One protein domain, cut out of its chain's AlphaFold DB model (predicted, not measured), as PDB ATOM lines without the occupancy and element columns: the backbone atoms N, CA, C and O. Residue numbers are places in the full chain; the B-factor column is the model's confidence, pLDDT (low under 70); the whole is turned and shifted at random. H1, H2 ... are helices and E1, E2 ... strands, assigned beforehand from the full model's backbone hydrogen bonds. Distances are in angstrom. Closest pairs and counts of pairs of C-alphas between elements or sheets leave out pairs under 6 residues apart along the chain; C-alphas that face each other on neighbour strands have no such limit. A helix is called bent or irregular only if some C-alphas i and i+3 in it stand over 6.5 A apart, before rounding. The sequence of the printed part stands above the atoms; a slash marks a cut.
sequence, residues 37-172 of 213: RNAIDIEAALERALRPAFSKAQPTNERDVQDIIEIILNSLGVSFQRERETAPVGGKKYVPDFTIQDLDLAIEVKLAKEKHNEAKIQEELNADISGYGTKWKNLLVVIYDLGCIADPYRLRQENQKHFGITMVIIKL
ATOM      1  N   ARG A  37     143.723 149.638 102.934       44.94
ATOM      2  CA  ARG A  37     142.269 149.420 102.737       44.94
ATOM      3  C   ARG A  37     141.332 150.176 103.704       44.94
ATOM      4  O   ARG A  37     140.168 150.327 103.375       44.94
ATOM      5  N   ASN A  38     141.824 150.670 104.842       49.06
ATOM      6  CA  ASN A  38     141.038 151.400 105.839       49.06
ATOM      7  C   ASN A  38     141.106 152.935 105.690       49.06
ATOM      8  O   ASN A  38     140.153 153.615 106.048       49.06
ATOM      9  N   ALA A  39     142.204 153.503 105.173       47.59
ATOM     10  CA  ALA A  39     142.332 154.958 105.008       47.59
ATOM     11  C   ALA A  39     141.554 155.459 103.780       47.59
ATOM     12  O   ALA A  39     140.908 156.503 103.839       47.59
ATOM     13  N   ILE A  40     141.550 154.655 102.708       53.91
ATOM     14  CA  ILE A  40     140.809 154.925 101.466       53.91
ATOM     15  C   ILE A  40     139.292 155.027 101.717       53.91
ATOM     16  O   ILE A  40     138.601 155.743 100.994       53.91
ATOM     17  N   ASP A  41     138.761 154.355 102.745       71.19
ATOM     18  CA  ASP A  41     137.318 154.368 103.012       71.19
ATOM     19  C   ASP A  41     136.872 155.600 103.812       71.19
ATOM     20  O   ASP A  41     135.821 156.167 103.527       71.19
ATOM     21  N   ILE A  42     137.690 156.089 104.754       82.81
ATOM     22  CA  ILE A  42     137.335 157.259 105.578       82.81
ATOM     23  C   ILE A  42     137.255 158.518 104.718       82.81
ATOM     24  O   ILE A  42     136.255 159.229 104.769       82.81
ATOM     25  N   GLU A  43     138.275 158.780 103.898       82.62
ATOM     26  CA  GLU A  43     138.292 159.927 102.985       82.62
ATOM     27  C   GLU A  43     137.045 159.940 102.091       82.62
ATOM     28  O   GLU A  43     136.284 160.913 102.061       82.62
ATOM     29  N   ALA A  44     136.795 158.822 101.412       80.50
ATOM     30  CA  ALA A  44     135.711 158.722 100.456       80.50
ATOM     31  C   ALA A  44     134.330 158.725 101.135       80.50
ATOM     32  O   ALA A  44     133.361 159.239 100.575       80.50
ATOM     33  N   ALA A  45     134.205 158.165 102.340       85.19
ATOM     34  CA  ALA A  45     132.981 158.243 103.130       85.19
ATOM     35  C   ALA A  45     132.682 159.683 103.556       85.19
ATOM     36  O   ALA A  45     131.549 160.140 103.391       85.19
ATOM     37  N   LEU A  46     133.690 160.419 104.034       87.69
ATOM     38  CA  LEU A  46     133.550 161.822 104.420       87.69
ATOM     39  C   LEU A  46     133.153 162.691 103.223       87.69
ATOM     40  O   LEU A  46     132.184 163.444 103.320       87.69
ATOM     41  N   GLU A  47     133.819 162.536 102.076       83.56
ATOM     42  CA  GLU A  47     133.492 163.286 100.855       83.56
ATOM     43  C   GLU A  47     132.044 163.035 100.392       83.56
ATOM     44  O   GLU A  47     131.323 163.973 100.036       83.56
ATOM     45  N   ARG A  48     131.580 161.779 100.454       82.75
ATOM     46  CA  ARG A  48     130.216 161.404 100.044       82.75
ATOM     47  C   ARG A  48     129.142 161.839 101.038       82.75
ATOM     48  O   ARG A  48     128.046 162.192 100.605       82.75
ATOM     49  N   ALA A  49     129.416 161.790 102.341       86.62
ATOM     50  CA  ALA A  49     128.401 161.969 103.379       86.62
ATOM     51  C   ALA A  49     128.287 163.411 103.900       86.62
ATOM     52  O   ALA A  49     127.185 163.856 104.228       86.62
ATOM     53  N   LEU A  50     129.378 164.185 103.925       86.06
ATOM     54  CA  LEU A  50     129.353 165.544 104.484       86.06
ATOM     55  C   LEU A  50     128.526 166.521 103.647       86.06
ATOM     56  O   LEU A  50     127.800 167.353 104.188       86.06
ATOM     57  N   ARG A  51     128.588 166.422 102.317       82.44
ATOM     58  CA  ARG A  51     127.771 167.269 101.438       82.44
ATOM     59  C   ARG A  51     126.260 167.094 101.676       82.44
ATOM     60  O   ARG A  51     125.595 168.106 101.898       82.44
ATOM     61  N   PRO A  52     125.680 165.880 101.617       84.81
ATOM     62  CA  PRO A  52     124.249 165.703 101.850       84.81
ATOM     63  C   PRO A  52     123.833 166.008 103.294       84.81
ATOM     64  O   PRO A  52     122.711 166.477 103.495       84.81
ATOM     65  N   ALA A  53     124.716 165.817 104.281       85.50
ATOM     66  CA  ALA A  53     124.427 166.132 105.682       85.50
ATOM     67  C   ALA A  53     124.057 167.612 105.902       85.50
ATOM     68  O   ALA A  53     123.152 167.911 106.677       85.50
ATOM     69  N   PHE A  54     124.667 168.525 105.141       86.31
ATOM     70  CA  PHE A  54     124.386 169.966 105.189       86.31
ATOM     71  C   PHE A  54     123.516 170.464 104.024       86.31
ATOM     72  O   PHE A  54     123.503 171.647 103.691       86.31
ATOM     73  N   SER A  55     122.745 169.572 103.393       78.94
ATOM     74  CA  SER A  55     121.870 169.928 102.263       78.94
ATOM     75  C   SER A  55     120.742 170.902 102.630       78.94
ATOM     76  O   SER A  55     120.280 171.652 101.772       78.94
ATOM     77  N   LYS A  56     120.284 170.890 103.889       76.50
ATOM     78  CA  LYS A  56     119.163 171.717 104.374       76.50
ATOM     79  C   LYS A  56     119.603 172.970 105.127       76.50
ATOM     80  O   LYS A  56     118.911 173.981 105.074       76.50
ATOM     81  N   ALA A  57     120.717 172.890 105.845       82.12
ATOM     82  CA  ALA A  57     121.261 173.974 106.649       82.12
ATOM     83  C   ALA A  57     122.784 173.947 106.529       82.12
ATOM     84  O   ALA A  57     123.388 172.887 106.669       82.12
ATOM     85  N   GLN A  58     123.384 175.103 106.251       86.94
ATOM     86  CA  GLN A  58     124.837 175.229 106.171       86.94
ATOM     87  C   GLN A  58     125.454 175.181 107.576       86.94
ATOM     88  O   GLN A  58     124.835 175.685 108.520       86.94
ATOM     89  N   PRO A  59     126.672 174.631 107.727       90.50
ATOM     90  CA  PRO A  59     127.387 174.688 108.992       90.50
ATOM     91  C   PRO A  59     127.714 176.143 109.340       90.50
ATOM     92  O   PRO A  59     128.197 176.917 108.510       90.50
ATOM     93  N   THR A  60     127.450 176.524 110.584       89.25
ATOM     94  CA  THR A  60     127.723 177.870 111.097       89.25
ATOM     95  C   THR A  60     129.120 177.948 111.700       89.25
ATOM     96  O   THR A  60     129.762 179.002 111.676       89.25
ATOM     97  N   ASN A  61     129.615 176.844 112.245       91.56
ATOM     98  CA  ASN A  61     130.912 176.738 112.900       91.56
ATOM     99  C   ASN A  61     131.557 175.367 112.596       91.56
ATOM    100  O   ASN A  61     130.930 174.495 111.999       91.56
ATOM    101  N   GLU A  62     132.826 175.198 112.968       91.69
ATOM    102  CA  GLU A  62     133.576 173.949 112.743       91.69
ATOM    103  C   GLU A  62     133.004 172.778 113.541       91.69
ATOM    104  O   GLU A  62     132.972 171.659 113.038       91.69
ATOM    105  N   ARG A  63     132.458 173.045 114.731       92.69
ATOM    106  CA  ARG A  63     131.825 172.037 115.583       92.69
ATOM    107  C   ARG A  63     130.638 171.364 114.901       92.69
ATOM    108  O   ARG A  63     130.508 170.153 115.009       92.69
ATOM    109  N   ASP A  64     129.835 172.106 114.139       93.25
ATOM    110  CA  ASP A  64     128.733 171.527 113.363       93.25
ATOM    111  C   ASP A  64     129.267 170.464 112.384       93.25
ATOM    112  O   ASP A  64     128.703 169.378 112.262       93.25
ATOM    113  N   VAL A  65     130.384 170.760 111.706       92.88
ATOM    114  CA  VAL A  65     131.048 169.832 110.774       92.88
ATOM    115  C   VAL A  65     131.636 168.643 111.531       92.88
ATOM    116  O   VAL A  65     131.419 167.504 111.119       92.88
ATOM    117  N   GLN A  66     132.315 168.885 112.653       94.94
ATOM    118  CA  GLN A  66     132.858 167.836 113.516       94.94
ATOM    119  C   GLN A  66     131.770 166.869 113.996       94.94
ATOM    120  O   GLN A  66     131.962 165.661 113.921       94.94
ATOM    121  N   ASP A  67     130.610 167.366 114.426       94.81
ATOM    122  CA  ASP A  67     129.523 166.524 114.927       94.81
ATOM    123  C   ASP A  67     128.986 165.583 113.827       94.81
ATOM    124  O   ASP A  67     128.681 164.417 114.083       94.81
ATOM    125  N   ILE A  68     128.941 166.037 112.568       94.19
ATOM    126  CA  ILE A  68     128.599 165.169 111.430       94.19
ATOM    127  C   ILE A  68     129.708 164.155 111.131       94.19
ATOM    128  O   ILE A  68     129.411 162.991 110.861       94.19
ATOM    129  N   ILE A  69     130.976 164.568 111.183       93.75
ATOM    130  CA  ILE A  69     132.120 163.660 111.009       93.75
ATOM    131  C   ILE A  69     132.082 162.556 112.065       93.75
ATOM    132  O   ILE A  69     132.259 161.390 111.728       93.75
ATOM    133  N   GLU A  70     131.772 162.900 113.311       94.19
ATOM    134  CA  GLU A  70     131.624 161.954 114.413       94.19
ATOM    135  C   GLU A  70     130.563 160.886 114.097       94.19
ATOM    136  O   GLU A  70     130.802 159.688 114.260       94.19
ATOM    137  N   ILE A  71     129.402 161.300 113.577       93.19
ATOM    138  CA  ILE A  71     128.335 160.382 113.146       93.19
ATOM    139  C   ILE A  71     128.825 159.469 112.016       93.19
ATOM    140  O   ILE A  71     128.576 158.263 112.053       93.19
ATOM    141  N   ILE A  72     129.537 160.018 111.027       91.12
ATOM    142  CA  ILE A  72     130.075 159.244 109.901       91.12
ATOM    143  C   ILE A  72     131.089 158.210 110.401       91.12
ATOM    144  O   ILE A  72     130.951 157.030 110.083       91.12
ATOM    145  N   LEU A  73     132.063 158.609 111.220       90.50
ATOM    146  CA  LEU A  73     133.088 157.710 111.760       90.50
ATOM    147  C   LEU A  73     132.472 156.586 112.602       90.50
ATOM    148  O   LEU A  73     132.844 155.422 112.440       90.50
ATOM    149  N   ASN A  74     131.470 156.909 113.428       90.00
ATOM    150  CA  ASN A  74     130.691 155.914 114.164       90.00
ATOM    151  C   ASN A  74     129.962 154.944 113.219       90.00
ATOM    152  O   ASN A  74     129.975 153.738 113.455       90.00
ATOM    153  N   SER A  75     129.362 155.439 112.129       88.00
ATOM    154  CA  SER A  75     128.672 154.593 111.139       88.00
ATOM    155  C   SER A  75     129.606 153.614 110.419       88.00
ATOM    156  O   SER A  75     129.177 152.532 110.025       88.00
ATOM    157  N   LEU A  76     130.887 153.974 110.292       85.81
ATOM    158  CA  LEU A  76     131.931 153.135 109.706       85.81
ATOM    159  C   LEU A  76     132.499 152.112 110.706       85.81
ATOM    160  O   LEU A  76     133.312 151.273 110.325       85.81
ATOM    161  N   GLY A  77     132.100 152.177 111.983       85.81
ATOM    162  CA  GLY A  77     132.638 151.324 113.045       85.81
ATOM    163  C   GLY A  77     134.110 151.601 113.359       85.81
ATOM    164  O   GLY A  77     134.815 150.713 113.837       85.81
ATOM    165  N   VAL A  78     134.592 152.813 113.068       87.06
ATOM    166  CA  VAL A  78     135.982 153.208 113.314       87.06
ATOM    167  C   VAL A  78     136.136 153.653 114.765       87.06
ATOM    168  O   VAL A  78     135.371 154.480 115.254       87.06
ATOM    169  N   SER A  79     137.153 153.134 115.452       88.75
ATOM    170  CA  SER A  79     137.522 153.604 116.788       88.75
ATOM    171  C   SER A  79     138.299 154.916 116.678       88.75
ATOM    172  O   SER A  79     139.370 154.957 116.069       88.75
ATOM    173  N   PHE A  80     137.772 155.993 117.257       92.44
ATOM    174  CA  PHE A  80     138.409 157.310 117.250       92.44
ATOM    175  C   PHE A  80     138.348 157.974 118.630       92.44
ATOM    176  O   PHE A  80     137.546 157.608 119.492       92.44
ATOM    177  N   GLN A  81     139.191 158.983 118.838       93.19
ATOM    178  CA  GLN A  81     139.107 159.891 119.979       93.19
ATOM    179  C   GLN A  81     138.922 161.323 119.489       93.19
ATOM    180  O   GLN A  81     139.626 161.750 118.580       93.19
ATOM    181  N   ARG A  82     138.013 162.070 120.118       93.06
ATOM    182  CA  ARG A  82     137.782 163.492 119.837       93.06
ATOM    183  C   ARG A  82     138.504 164.365 120.862       93.06
ATOM    184  O   ARG A  82     138.316 164.135 122.054       93.06
ATOM    185  N   GLU A  83     139.320 165.317 120.412       88.75
ATOM    186  CA  GLU A  83     139.977 166.367 121.226       88.75
ATOM    187  C   GLU A  83     140.729 165.883 122.496       88.75
ATOM    188  O   GLU A  83     140.875 166.613 123.477       88.75
ATOM    189  N   ARG A  84     141.203 164.630 122.530       82.25
ATOM    190  CA  ARG A  84     141.848 164.038 123.727       82.25
ATOM    191  C   ARG A  84     143.363 163.975 123.650       82.25
ATOM    192  O   ARG A  84     144.053 164.157 124.651       82.25
ATOM    193  N   GLU A  85     143.879 163.643 122.479       81.38
ATOM    194  CA  GLU A  85     145.301 163.416 122.281       81.38
ATOM    195  C   GLU A  85     146.019 164.740 122.031       81.38
ATOM    196  O   GLU A  85     145.530 165.591 121.297       81.38
ATOM    197  N   THR A  86     147.217 164.902 122.593       83.38
ATOM    198  CA  THR A  86     148.016 166.117 122.379       83.38
ATOM    199  C   THR A  86     149.375 165.790 121.775       83.38
ATOM    200  O   THR A  86     150.011 164.820 122.204       83.38
ATOM    201  N   ALA A  87     149.843 166.615 120.842       77.69
ATOM    202  CA  ALA A  87     151.223 166.628 120.368       77.69
ATOM    203  C   ALA A  87     151.980 167.813 121.000       77.69
ATOM    204  O   ALA A  87     151.591 168.968 120.797       77.69
ATOM    205  N   PRO A  88     153.027 167.562 121.808       76.38
ATOM    206  CA  PRO A  88     153.869 168.624 122.337       76.38
ATOM    207  C   PRO A  88     154.908 169.046 121.291       76.38
ATOM    208  O   PRO A  88     155.791 168.268 120.944       76.38
ATOM    209  N   VAL A  89     154.850 170.298 120.837       73.44
ATOM    210  CA  VAL A  89     155.839 170.873 119.910       73.44
ATOM    211  C   VAL A  89     156.304 172.220 120.448       73.44
ATOM    212  O   VAL A  89     155.506 173.139 120.623       73.44
ATOM    213  N   GLY A  90     157.600 172.339 120.756       63.38
ATOM    214  CA  GLY A  90     158.208 173.608 121.180       63.38
ATOM    215  C   GLY A  90     157.532 174.278 122.387       63.38
ATOM    216  O   GLY A  90     157.437 175.500 122.433       63.38
ATOM    217  N   GLY A  91     157.001 173.494 123.335       70.06
ATOM    218  CA  GLY A  91     156.283 173.998 124.517       70.06
ATOM    219  C   GLY A  91     154.799 174.326 124.293       70.06
ATOM    220  O   GLY A  91     154.089 174.588 125.262       70.06
ATOM    221  N   LYS A  92     154.305 174.258 123.051       76.69
ATOM    222  CA  LYS A  92     152.875 174.333 122.722       76.69
ATOM    223  C   LYS A  92     152.277 172.930 122.647       76.69
ATOM    224  O   LYS A  92     152.956 171.972 122.276       76.69
ATOM    225  N   LYS A  93     151.001 172.809 123.012       81.75
ATOM    226  CA  LYS A  93     150.219 171.578 122.849       81.75
ATOM    227  C   LYS A  93     149.260 171.768 121.686       81.75
ATOM    228  O   LYS A  93     148.449 172.688 121.724       81.75
ATOM    229  N   TYR A  94     149.370 170.898 120.695       83.69
ATOM    230  CA  TYR A  94     148.465 170.828 119.555       83.69
ATOM    231  C   TYR A  94     147.476 169.692 119.793       83.69
ATOM    232  O   TYR A  94     147.888 168.607 120.217       83.69
ATOM    233  N   VAL A  95     146.189 169.952 119.573       88.00
ATOM    234  CA  VAL A  95     145.099 169.004 119.822       88.00
ATOM    235  C   VAL A  95     144.291 168.885 118.533       88.00
ATOM    236  O   VAL A  95     143.567 169.826 118.230       88.00
ATOM    237  N   PRO A  96     144.432 167.786 117.774       90.62
ATOM    238  CA  PRO A  96     143.600 167.557 116.601       90.62
ATOM    239  C   PRO A  96     142.156 167.263 117.007       90.62
ATOM    240  O   PRO A  96     141.898 166.715 118.087       90.62
ATOM    241  N   ASP A  97     141.229 167.563 116.101       93.12
ATOM    242  CA  ASP A  97     139.799 167.338 116.319       93.12
ATOM    243  C   ASP A  97     139.488 165.858 116.532       93.12
ATOM    244  O   ASP A  97     138.796 165.497 117.486       93.12
ATOM    245  N   PHE A  98     140.051 164.989 115.685       94.19
ATOM    246  CA  PHE A  98     139.933 163.542 115.840       94.19
ATOM    247  C   PHE A  98     141.273 162.837 115.678       94.19
ATOM    248  O   PHE A  98     142.131 163.239 114.894       94.19
ATOM    249  N   THR A  99     141.430 161.720 116.379       92.19
ATOM    250  CA  THR A  99     142.557 160.807 116.198       92.19
ATOM    251  C   THR A  99     142.085 159.373 116.073       92.19
ATOM    252  O   THR A  99     141.176 158.927 116.773       92.19
ATOM    253  N   ILE A 100     142.728 158.635 115.174       90.19
ATOM    254  CA  ILE A 100     142.477 157.218 114.926       90.19
ATOM    255  C   ILE A 100     143.809 156.501 115.117       90.19
ATOM    256  O   ILE A 100     144.670 156.498 114.232       90.19
ATOM    257  N   GLN A 101     143.991 155.925 116.307       86.50
ATOM    258  CA  GLN A 101     145.259 155.321 116.731       86.50
ATOM    259  C   GLN A 101     145.677 154.165 115.813       86.50
ATOM    260  O   GLN A 101     146.832 154.106 115.398       86.50
ATOM    261  N   ASP A 102     144.730 153.311 115.414       84.44
ATOM    262  CA  ASP A 102     144.987 152.146 114.555       84.44
ATOM    263  C   ASP A 102     145.558 152.524 113.179       84.44
ATOM    264  O   ASP A 102     146.248 151.732 112.533       84.44
ATOM    265  N   LEU A 103     145.275 153.745 112.716       82.69
ATOM    266  CA  LEU A 103     145.739 154.258 111.430       82.69
ATOM    267  C   LEU A 103     146.908 155.232 111.558       82.69
ATOM    268  O   LEU A 103     147.459 155.624 110.528       82.69
ATOM    269  N   ASP A 104     147.318 155.573 112.782       85.94
ATOM    270  CA  ASP A 104     148.279 156.643 113.051       85.94
ATOM    271  C   ASP A 104     147.876 157.943 112.327       85.94
ATOM    272  O   ASP A 104     148.662 158.554 111.599       85.94
ATOM    273  N   LEU A 105     146.582 158.273 112.441       87.56
ATOM    274  CA  LEU A 105     145.899 159.317 111.683       87.56
ATOM    275  C   LEU A 105     145.331 160.385 112.622       87.56
ATOM    276  O   LEU A 105     144.568 160.068 113.537       87.56
ATOM    277  N   ALA A 106     145.660 161.644 112.348       90.56
ATOM    278  CA  ALA A 106     144.972 162.812 112.888       90.56
ATOM    279  C   ALA A 106     144.007 163.380 111.838       90.56
ATOM    280  O   ALA A 106     144.317 163.368 110.648       90.56
ATOM    281  N   ILE A 107     142.848 163.872 112.269       91.12
ATOM    282  CA  ILE A 107     141.884 164.574 111.421       91.12
ATOM    283  C   ILE A 107     141.705 165.984 111.973       91.12
ATOM    284  O   ILE A 107     141.443 166.145 113.164       91.12
ATOM    285  N   GLU A 108     141.817 166.973 111.094       93.06
ATOM    286  CA  GLU A 108     141.627 168.392 111.398       93.06
ATOM    287  C   GLU A 108     140.500 168.950 110.526       93.06
ATOM    288  O   GLU A 108     140.478 168.711 109.314       93.06
ATOM    289  N   VAL A 109     139.568 169.693 111.119       92.94
ATOM    290  CA  VAL A 109     138.378 170.216 110.448       92.94
ATOM    291  C   VAL A 109     138.445 171.734 110.385       92.94
ATOM    292  O   VAL A 109     138.502 172.408 111.407       92.94
ATOM    293  N   LYS A 110     138.357 172.292 109.176       90.94
ATOM    294  CA  LYS A 110     138.296 173.744 108.960       90.94
ATOM    295  C   LYS A 110     137.034 174.137 108.207       90.94
ATOM    296  O   LYS A 110     136.647 173.492 107.228       90.94
ATOM    297  N   LEU A 111     136.419 175.244 108.618       90.38
ATOM    298  CA  LEU A 111     135.283 175.842 107.913       90.38
ATOM    299  C   LEU A 111     135.727 177.101 107.162       90.38
ATOM    300  O   LEU A 111     135.988 178.158 107.749       90.38
ATOM    301  N   ALA A 112     135.770 177.013 105.837       87.25
ATOM    302  CA  ALA A 112     136.142 178.124 104.979       87.25
ATOM    303  C   ALA A 112     134.914 179.023 104.723       87.25
ATOM    304  O   ALA A 112     133.902 178.600 104.158       87.25
ATOM    305  N   LYS A 113     134.992 180.272 105.202       85.25
ATOM    306  CA  LYS A 113     133.940 181.300 105.114       85.25
ATOM    307  C   LYS A 113     134.424 182.445 104.230       85.25
ATOM    308  O   LYS A 113     135.622 182.670 104.147       85.25
ATOM    309  N   GLU A 114     133.518 183.259 103.688       70.62
ATOM    310  CA  GLU A 114     133.854 184.416 102.826       70.62
ATOM    311  C   GLU A 114     134.881 185.396 103.429       70.62
ATOM    312  O   GLU A 114     135.594 186.079 102.702       70.62
ATOM    313  N   LYS A 115     134.983 185.464 104.762       67.69
ATOM    314  CA  LYS A 115     135.972 186.303 105.463       67.69
ATOM    315  C   LYS A 115     137.382 185.701 105.501       67.69
ATOM    316  O   LYS A 115     138.319 186.396 105.889       67.69
ATOM    317  N   HIS A 116     137.540 184.425 105.162       67.75
ATOM    318  CA  HIS A 116     138.830 183.755 105.097       67.75
ATOM    319  C   HIS A 116     139.443 183.970 103.715       67.75
ATOM    320  O   HIS A 116     138.928 183.504 102.705       67.75
ATOM    321  N   ASN A 117     140.561 184.694 103.685       72.19
ATOM    322  CA  ASN A 117     141.427 184.725 102.517       72.19
ATOM    323  C   ASN A 117     142.160 183.374 102.416       72.19
ATOM    324  O   ASN A 117     142.558 182.818 103.441       72.19
ATOM    325  N   GLU A 118     142.373 182.871 101.202       73.50
ATOM    326  CA  GLU A 118     143.083 181.614 100.923       73.50
ATOM    327  C   GLU A 118     144.457 181.565 101.609       73.50
ATOM    328  O   GLU A 118     144.829 180.547 102.185       73.50
ATOM    329  N   ALA A 119     145.162 182.700 101.661       79.62
ATOM    330  CA  ALA A 119     146.440 182.823 102.365       79.62
ATOM    331  C   ALA A 119     146.338 182.515 103.869       79.62
ATOM    332  O   ALA A 119     147.238 181.902 104.433       79.62
ATOM    333  N   LYS A 120     145.234 182.911 104.513       82.94
ATOM    334  CA  LYS A 120     145.013 182.661 105.941       82.94
ATOM    335  C   LYS A 120     144.720 181.185 106.202       82.94
ATOM    336  O   LYS A 120     145.253 180.621 107.148       82.94
ATOM    337  N   ILE A 121     143.933 180.557 105.324       81.88
ATOM    338  CA  ILE A 121     143.681 179.111 105.372       81.88
ATOM    339  C   ILE A 121     145.010 178.361 105.228       81.88
ATOM    340  O   ILE A 121     145.302 177.482 106.024       81.88
ATOM    341  N   GLN A 122     145.855 178.750 104.270       81.81
ATOM    342  CA  GLN A 122     147.177 178.144 104.096       81.81
ATOM    343  C   GLN A 122     148.089 178.334 105.318       81.81
ATOM    344  O   GLN A 122     148.816 177.416 105.689       81.81
ATOM    345  N   GLU A 123     148.080 179.503 105.958       85.31
ATOM    346  CA  GLU A 123     148.871 179.749 107.171       85.31
ATOM    347  C   GLU A 123     148.426 178.850 108.336       85.31
ATOM    348  O   GLU A 123     149.267 178.215 108.976       85.31
ATOM    349  N   GLU A 124     147.113 178.749 108.565       85.88
ATOM    350  CA  GLU A 124     146.523 177.873 109.584       85.88
ATOM    351  C   GLU A 124     146.876 176.402 109.311       85.88
ATOM    352  O   GLU A 124     147.398 175.717 110.191       85.88
ATOM    353  N   LEU A 125     146.718 175.946 108.065       85.00
ATOM    354  CA  LEU A 125     147.064 174.582 107.662       85.00
ATOM    355  C   LEU A 125     148.544 174.265 107.879       85.00
ATOM    356  O   LEU A 125     148.868 173.219 108.428       85.00
ATOM    357  N   ASN A 126     149.454 175.160 107.497       85.00
ATOM    358  CA  ASN A 126     150.888 174.932 107.686       85.00
ATOM    359  C   ASN A 126     151.272 174.818 109.169       85.00
ATOM    360  O   ASN A 126     152.153 174.026 109.524       85.00
ATOM    361  N   ALA A 127     150.617 175.588 110.042       84.44
ATOM    362  CA  ALA A 127     150.822 175.489 111.482       84.44
ATOM    363  C   ALA A 127     150.357 174.127 112.025       84.44
ATOM    364  O   ALA A 127     151.091 173.500 112.794       84.44
ATOM    365  N   ASP A 128     149.194 173.655 111.577       83.69
ATOM    366  CA  ASP A 128     148.617 172.368 111.974       83.69
ATOM    367  C   ASP A 128     149.459 171.191 111.458       83.69
ATOM    368  O   ASP A 128     149.821 170.294 112.221       83.69
ATOM    369  N   ILE A 129     149.890 171.240 110.194       83.75
ATOM    370  CA  ILE A 129     150.791 170.257 109.575       83.75
ATOM    371  C   ILE A 129     152.087 170.112 110.384       83.75
ATOM    372  O   ILE A 129     152.508 168.998 110.704       83.75
ATOM    373  N   SER A 130     152.707 171.237 110.746       83.25
ATOM    374  CA  SER A 130     153.942 171.259 111.539       83.25
ATOM    375  C   SER A 130     153.735 170.703 112.953       83.25
ATOM    376  O   SER A 130     154.578 169.965 113.465       83.25
ATOM    377  N   GLY A 131     152.595 171.011 113.581       82.38
ATOM    378  CA  GLY A 131     152.246 170.502 114.906       82.38
ATOM    379  C   GLY A 131     152.022 168.989 114.913       82.38
ATOM    380  O   GLY A 131     152.622 168.261 115.711       82.38
ATOM    381  N   TYR A 132     151.180 168.502 114.004       81.81
ATOM    382  CA  TYR A 132     150.715 167.115 113.990       81.81
ATOM    383  C   TYR A 132     151.721 166.133 113.389       81.81
ATOM    384  O   TYR A 132     151.819 165.002 113.875       81.81
ATOM    385  N   GLY A 133     152.539 166.568 112.425       77.06
ATOM    386  CA  GLY A 133     153.562 165.727 111.792       77.06
ATOM    387  C   GLY A 133     154.648 165.208 112.747       77.06
ATOM    388  O   GLY A 133     155.433 164.339 112.378       77.06
ATOM    389  N   THR A 134     154.701 165.706 113.987       79.56
ATOM    390  CA  THR A 134     155.630 165.215 115.018       79.56
ATOM    391  C   THR A 134     155.180 163.923 115.693       79.56
ATOM    392  O   THR A 134     156.019 163.187 116.216       79.56
ATOM    393  N   LYS A 135     153.870 163.645 115.711       82.50
ATOM    394  CA  LYS A 135     153.284 162.523 116.455       82.50
ATOM    395  C   LYS A 135     152.540 161.536 115.563       82.50
ATOM    396  O   LYS A 135     152.598 160.347 115.854       82.50
ATOM    397  N   TRP A 136     151.879 162.013 114.510       85.31
ATOM    398  CA  TRP A 136     151.098 161.176 113.601       85.31
ATOM    399  C   TRP A 136     151.752 161.085 112.229       85.31
ATOM    400  O   TRP A 136     152.233 162.085 111.697       85.31
ATOM    401  N   LYS A 137     151.749 159.884 111.641       82.00
ATOM    402  CA  LYS A 137     152.252 159.663 110.272       82.00
ATOM    403  C   LYS A 137     151.296 160.156 109.202       82.00
ATOM    404  O   LYS A 137     151.755 160.497 108.117       82.00
ATOM    405  N   ASN A 138     149.996 160.125 109.488       83.62
ATOM    406  CA  ASN A 138     148.967 160.545 108.556       83.62
ATOM    407  C   ASN A 138     148.183 161.730 109.126       83.62
ATOM    408  O   ASN A 138     147.795 161.724 110.296       83.62
ATOM    409  N   LEU A 139     147.910 162.721 108.285       86.06
ATOM    410  CA  LEU A 139     147.046 163.854 108.605       86.06
ATOM    411  C   LEU A 139     145.979 163.987 107.522       86.06
ATOM    412  O   LEU A 139     146.306 164.158 106.351       86.06
ATOM    413  N   LEU A 140     144.711 163.926 107.920       87.94
ATOM    414  CA  LEU A 140     143.567 164.185 107.058       87.94
ATOM    415  C   LEU A 140     142.983 165.555 107.386       87.94
ATOM    416  O   LEU A 140     142.356 165.746 108.425       87.94
ATOM    417  N   VAL A 141     143.153 166.504 106.478       88.88
ATOM    418  CA  VAL A 141     142.535 167.824 106.602       88.88
ATOM    419  C   VAL A 141     141.193 167.812 105.880       88.88
ATOM    420  O   VAL A 141     141.139 167.576 104.672       88.88
ATOM    421  N   VAL A 142     140.113 168.107 106.599       90.06
ATOM    422  CA  VAL A 142     138.765 168.249 106.046       90.06
ATOM    423  C   VAL A 142     138.391 169.725 106.020       90.06
ATOM    424  O   VAL A 142     138.160 170.344 107.056       90.06
ATOM    425  N   ILE A 143     138.300 170.294 104.821       88.62
ATOM    426  CA  ILE A 143     137.899 171.684 104.615       88.62
ATOM    427  C   ILE A 143     136.481 171.707 104.059       88.62
ATOM    428  O   ILE A 143     136.234 171.265 102.934       88.62
ATOM    429  N   TYR A 144     135.548 172.258 104.830       89.50
ATOM    430  CA  TYR A 144     134.206 172.551 104.341       89.50
ATOM    431  C   TYR A 144     134.177 173.975 103.778       89.50
ATOM    432  O   TYR A 144     134.356 174.942 104.514       89.50
ATOM    433  N   ASP A 145     133.975 174.113 102.469       88.62
ATOM    434  CA  ASP A 145     134.016 175.390 101.756       88.62
ATOM    435  C   ASP A 145     132.608 175.917 101.459       88.62
ATOM    436  O   ASP A 145     131.855 175.319 100.686       88.62
ATOM    437  N   LEU A 146     132.273 177.075 102.036       85.69
ATOM    438  CA  LEU A 146     131.019 177.793 101.770       85.69
ATOM    439  C   LEU A 146     131.058 178.631 100.480       85.69
ATOM    440  O   LEU A 146     130.102 179.345 100.183       85.69
ATOM    441  N   GLY A 147     132.131 178.531  99.693       79.31
ATOM    442  CA  GLY A 147     132.272 179.169  98.386       79.31
ATOM    443  C   GLY A 147     133.401 180.193  98.297       79.31
ATOM    444  O   GLY A 147     133.426 180.957  97.336       79.31
ATOM    445  N   CYS A 148     134.327 180.223  99.257       78.69
ATOM    446  CA  CYS A 148     135.454 181.155  99.265       78.69
ATOM    447  C   CYS A 148     136.696 180.617  98.540       78.69
ATOM    448  O   CYS A 148     137.503 181.412  98.064       78.69
ATOM    449  N   ILE A 149     136.861 179.295  98.422       78.19
ATOM    450  CA  ILE A 149     138.031 178.717  97.746       78.19
ATOM    451  C   ILE A 149     137.815 178.775  96.232       78.19
ATOM    452  O   ILE A 149     136.910 178.129  95.691       78.19
ATOM    453  N   ALA A 150     138.651 179.546  95.533       72.19
ATOM    454  CA  ALA A 150     138.564 179.702  94.083       72.19
ATOM    455  C   ALA A 150     138.942 178.404  93.350       72.19
ATOM    456  O   ALA A 150     138.170 177.927  92.516       72.19
ATOM    457  N   ASP A 151     140.080 177.807  93.716       73.44
ATOM    458  CA  ASP A 151     140.608 176.589  93.100       73.44
ATOM    459  C   ASP A 151     140.959 175.515  94.156       73.44
ATOM    460  O   ASP A 151     142.064 175.498  94.706       73.44
ATOM    461  N   PRO A 152     140.038 174.573  94.440       73.56
ATOM    462  CA  PRO A 152     140.290 173.496  95.394       73.56
ATOM    463  C   PRO A 152     141.296 172.449  94.883       73.56
ATOM    464  O   PRO A 152     141.811 171.659  95.673       73.56
ATOM    465  N   TYR A 153     141.571 172.381  93.576       71.69
ATOM    466  CA  TYR A 153     142.568 171.445  93.045       71.69
ATOM    467  C   TYR A 153     143.973 171.951  93.325       71.69
ATOM    468  O   TYR A 153     144.815 171.189  93.803       71.69
ATOM    469  N   ARG A 154     144.201 173.246  93.102       72.50
ATOM    470  CA  ARG A 154     145.473 173.887  93.419       72.50
ATOM    471  C   ARG A 154     145.813 173.785  94.906       72.50
ATOM    472  O   ARG A 154     146.920 173.364  95.235       72.50
ATOM    473  N   LEU A 155     144.854 174.074  95.792       73.38
ATOM    474  CA  LEU A 155     145.058 173.982  97.245       73.38
ATOM    475  C   LEU A 155     145.472 172.565  97.681       73.38
ATOM    476  O   LEU A 155     146.407 172.401  98.470       73.38
ATOM    477  N   ARG A 156     144.818 171.535  97.121       72.00
ATOM    478  CA  ARG A 156     145.173 170.128  97.361       72.00
ATOM    479  C   ARG A 156     146.572 169.802  96.853       72.00
ATOM    480  O   ARG A 156     147.354 169.210  97.589       72.00
ATOM    481  N   GLN A 157     146.908 170.207  95.631       71.25
ATOM    482  CA  GLN A 157     148.208 169.911  95.027       71.25
ATOM    483  C   GLN A 157     149.374 170.569  95.782       71.25
ATOM    484  O   GLN A 157     150.446 169.978  95.906       71.25
ATOM    485  N   GLU A 158     149.185 171.789  96.288       70.50
ATOM    486  CA  GLU A 158     150.206 172.488  97.073       70.50
ATOM    487  C   GLU A 158     150.499 171.761  98.397       70.50
ATOM    488  O   GLU A 158     151.666 171.640  98.768       70.50
ATOM    489  N   ASN A 159     149.474 171.192  99.040       67.94
ATOM    490  CA  ASN A 159     149.591 170.502 100.329       67.94
ATOM    491  C   ASN A 159     149.957 169.006 100.217       67.94
ATOM    492  O   ASN A 159     150.598 168.466 101.115       67.94
ATOM    493  N   GLN A 160     149.653 168.345  99.093       63.50
ATOM    494  CA  GLN A 160     150.052 166.950  98.815       63.50
ATOM    495  C   GLN A 160     151.572 166.740  98.712       63.50
ATOM    496  O   GLN A 160     152.046 165.607  98.701       63.50
ATOM    497  N   LYS A 161     152.361 167.819  98.632       57.03
ATOM    498  CA  LYS A 161     153.831 167.755  98.620       57.03
ATOM    499  C   LYS A 161     154.416 167.271  99.950       57.03
ATOM    500  O   LYS A 161     155.578 166.870  99.991       57.03
ATOM    501  N   HIS A 162     153.633 167.313 101.023       60.41
ATOM    502  CA  HIS A 162     154.029 166.823 102.334       60.41
ATOM    503  C   HIS A 162     153.656 165.341 102.485       60.41
ATOM    504  O   HIS A 162     152.519 164.937 102.244       60.41
ATOM    505  N   PHE A 163     154.628 164.513 102.876       55.69
ATOM    506  CA  PHE A 163     154.432 163.070 103.020       55.69
ATOM    507  C   PHE A 163     153.412 162.759 104.128       55.69
ATOM    508  O   PHE A 163     153.540 163.273 105.237       55.69
ATOM    509  N   GLY A 164     152.425 161.906 103.831       64.56
ATOM    510  CA  GLY A 164     151.401 161.480 104.795       64.56
ATOM    511  C   GLY A 164     150.213 162.433 104.952       64.56
ATOM    512  O   GLY A 164     149.389 162.229 105.840       64.56
ATOM    513  N   ILE A 165     150.094 163.466 104.113       68.44
ATOM    514  CA  ILE A 165     148.998 164.438 104.210       68.44
ATOM    515  C   ILE A 165     147.964 164.190 103.119       68.44
ATOM    516  O   ILE A 165     148.260 164.273 101.926       68.44
ATOM    517  N   THR A 166     146.732 163.940 103.548       73.62
ATOM    518  CA  THR A 166     145.555 163.820 102.690       73.62
ATOM    519  C   THR A 166     144.629 164.995 102.970       73.62
ATOM    520  O   THR A 166     144.457 165.417 104.112       73.62
ATOM    521  N   MET A 167     144.023 165.556 101.925       73.81
ATOM    522  CA  MET A 167     143.152 166.719 102.057       73.81
ATOM    523  C   MET A 167     141.846 166.514 101.299       73.81
ATOM    524  O   MET A 167     141.841 166.322 100.081       73.81
ATOM    525  N   VAL A 168     140.738 166.650 102.023       76.00
ATOM    526  CA  VAL A 168     139.373 166.588 101.501       76.00
ATOM    527  C   VAL A 168     138.784 167.983 101.531       76.00
ATOM    528  O   VAL A 168     138.610 168.571 102.595       76.00
ATOM    529  N   ILE A 169     138.451 168.513 100.355       76.62
ATOM    530  CA  ILE A 169     137.778 169.807 100.230       76.62
ATOM    531  C   ILE A 169     136.359 169.565  99.740       76.62
ATOM    532  O   ILE A 169     136.148 169.144  98.602       76.62
ATOM    533  N   ILE A 170     135.384 169.865 100.591       78.56
ATOM    534  CA  ILE A 170     133.963 169.742 100.274       78.56
ATOM    535  C   ILE A 170     133.417 171.132 100.015       78.56
ATOM    536  O   ILE A 170     133.155 171.900 100.934       78.56
ATOM    537  N   LYS A 171     133.228 171.445  98.736       78.94
ATOM    538  CA  LYS A 171     132.623 172.706  98.317       78.94
ATOM    539  C   LYS A 171     131.109 172.608  98.321       78.94
ATOM    540  O   LYS A 171     130.543 171.685  97.721       78.94
ATOM    541  N   LEU A 172     130.445 173.584  98.927       70.12
ATOM    542  CA  LEU A 172     129.015 173.780  98.766       70.12
ATOM    543  C   LEU A 172     128.753 174.319  97.352       70.12
ATOM    544  O   LEU A 172     129.048 175.467  97.030       70.12
TER     545      LEU A 172
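AT A GLANCE: This is residues 37 to 172 of the 213 residues of an uncharacterized protein of Beggiatoa alba B18LD (UniProt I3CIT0). A four-stranded sheet, E3 to E6, is the middle layer of three, with H1 and H2 over one face and H3 and H4 over the other. A small hairpin, E1 and E2, lies off to one end, beside the last turns of H3. The printed part has 136 residues with four named helices and six named strands, in the order H1 H2 E1 E2 E3 E4 H3 E5 H4 E6; the large sheet is mixed, ordered E3, E4, E5, E6, and the class is mixed, helices and strands. It is compact, with a radius of gyration of the C-alphas of 14.2 A and spans of 37 by 35 by 25 A.

IN THESE COORDINATES: Begin in the large sheet at C-alpha 105, (145.899, 159.317, 111.683), where E4, residues 105 to 112, starts its 22.2 A. Beside it look for E5, residues 138 to 145, 22.1 A, then E6, residues 165 to 171, 19.3 A, ending at (132.623, 172.706, 98.317); E3 is residues 98 to 100. H1, residues 39 to 53, begins at (142.332, 154.958, 105.008) and is 21.1 A long; it is irregular, only just, with C-alphas 48 and 51 6.51 A apart. H2 is residues 62 to 75, 20.0 A; H3 is residues 118 to 132, 21.0 A; H4 is residues 152 to 159. E1, residues 87 to 89, and E2, residues 92 to 94, are short.

HOW THE PARTS SIT: E4 and E5 are parallel at 17 degrees, with N 108 and O 140 3.0 A apart, within hydrogen-bond range. E5 and E6 are parallel at 14 degrees; look at N 143 and O 168, 2.8 A. E3 and E4 form an antiparallel hairpin, with N 100 and O 105 at 2.8 A. E4, H3, E5 and E5, H4, E6 are strand-helix-strand units, two parallel neighbour strands with a helix between, each with a right-handed crossover. H1 lies over E5 and E6 at a height over the sheet of 9.3 A. On the same face, H2 lies over E4 at 9.5 A. They touch at a steep tilt of 59 degrees, opposite ways, closest at the C-alphas of Leu 46 and Ile 72, 7.0 A. On the opposite face, H4 lies over E6 at 8.7 A and H3 over E5 at 9.1 A; these two helices are near each other. E1 and E2 form an antiparallel hairpin, N 89 and O 92 being 2.9 A apart; the closest C-alphas of E2 and H3 are those of Tyr 94 and Gly 131, 6.0 A. Every O i to N i+4 pair is within hydrogen-bond range in H2, H3 and H4; in H1, 8 of 11 are.

THE WHOLE: The two C-alphas farthest apart, those of Lys 56 and Gly 90, are 42.6 A apart. The printed part has no cut, and the link from H2 to E1 is long. Mean pLDDT of the printed part is 81.5; it is under 70 at residues 37 to 40, 90, 115 to 116 and 159 to 165.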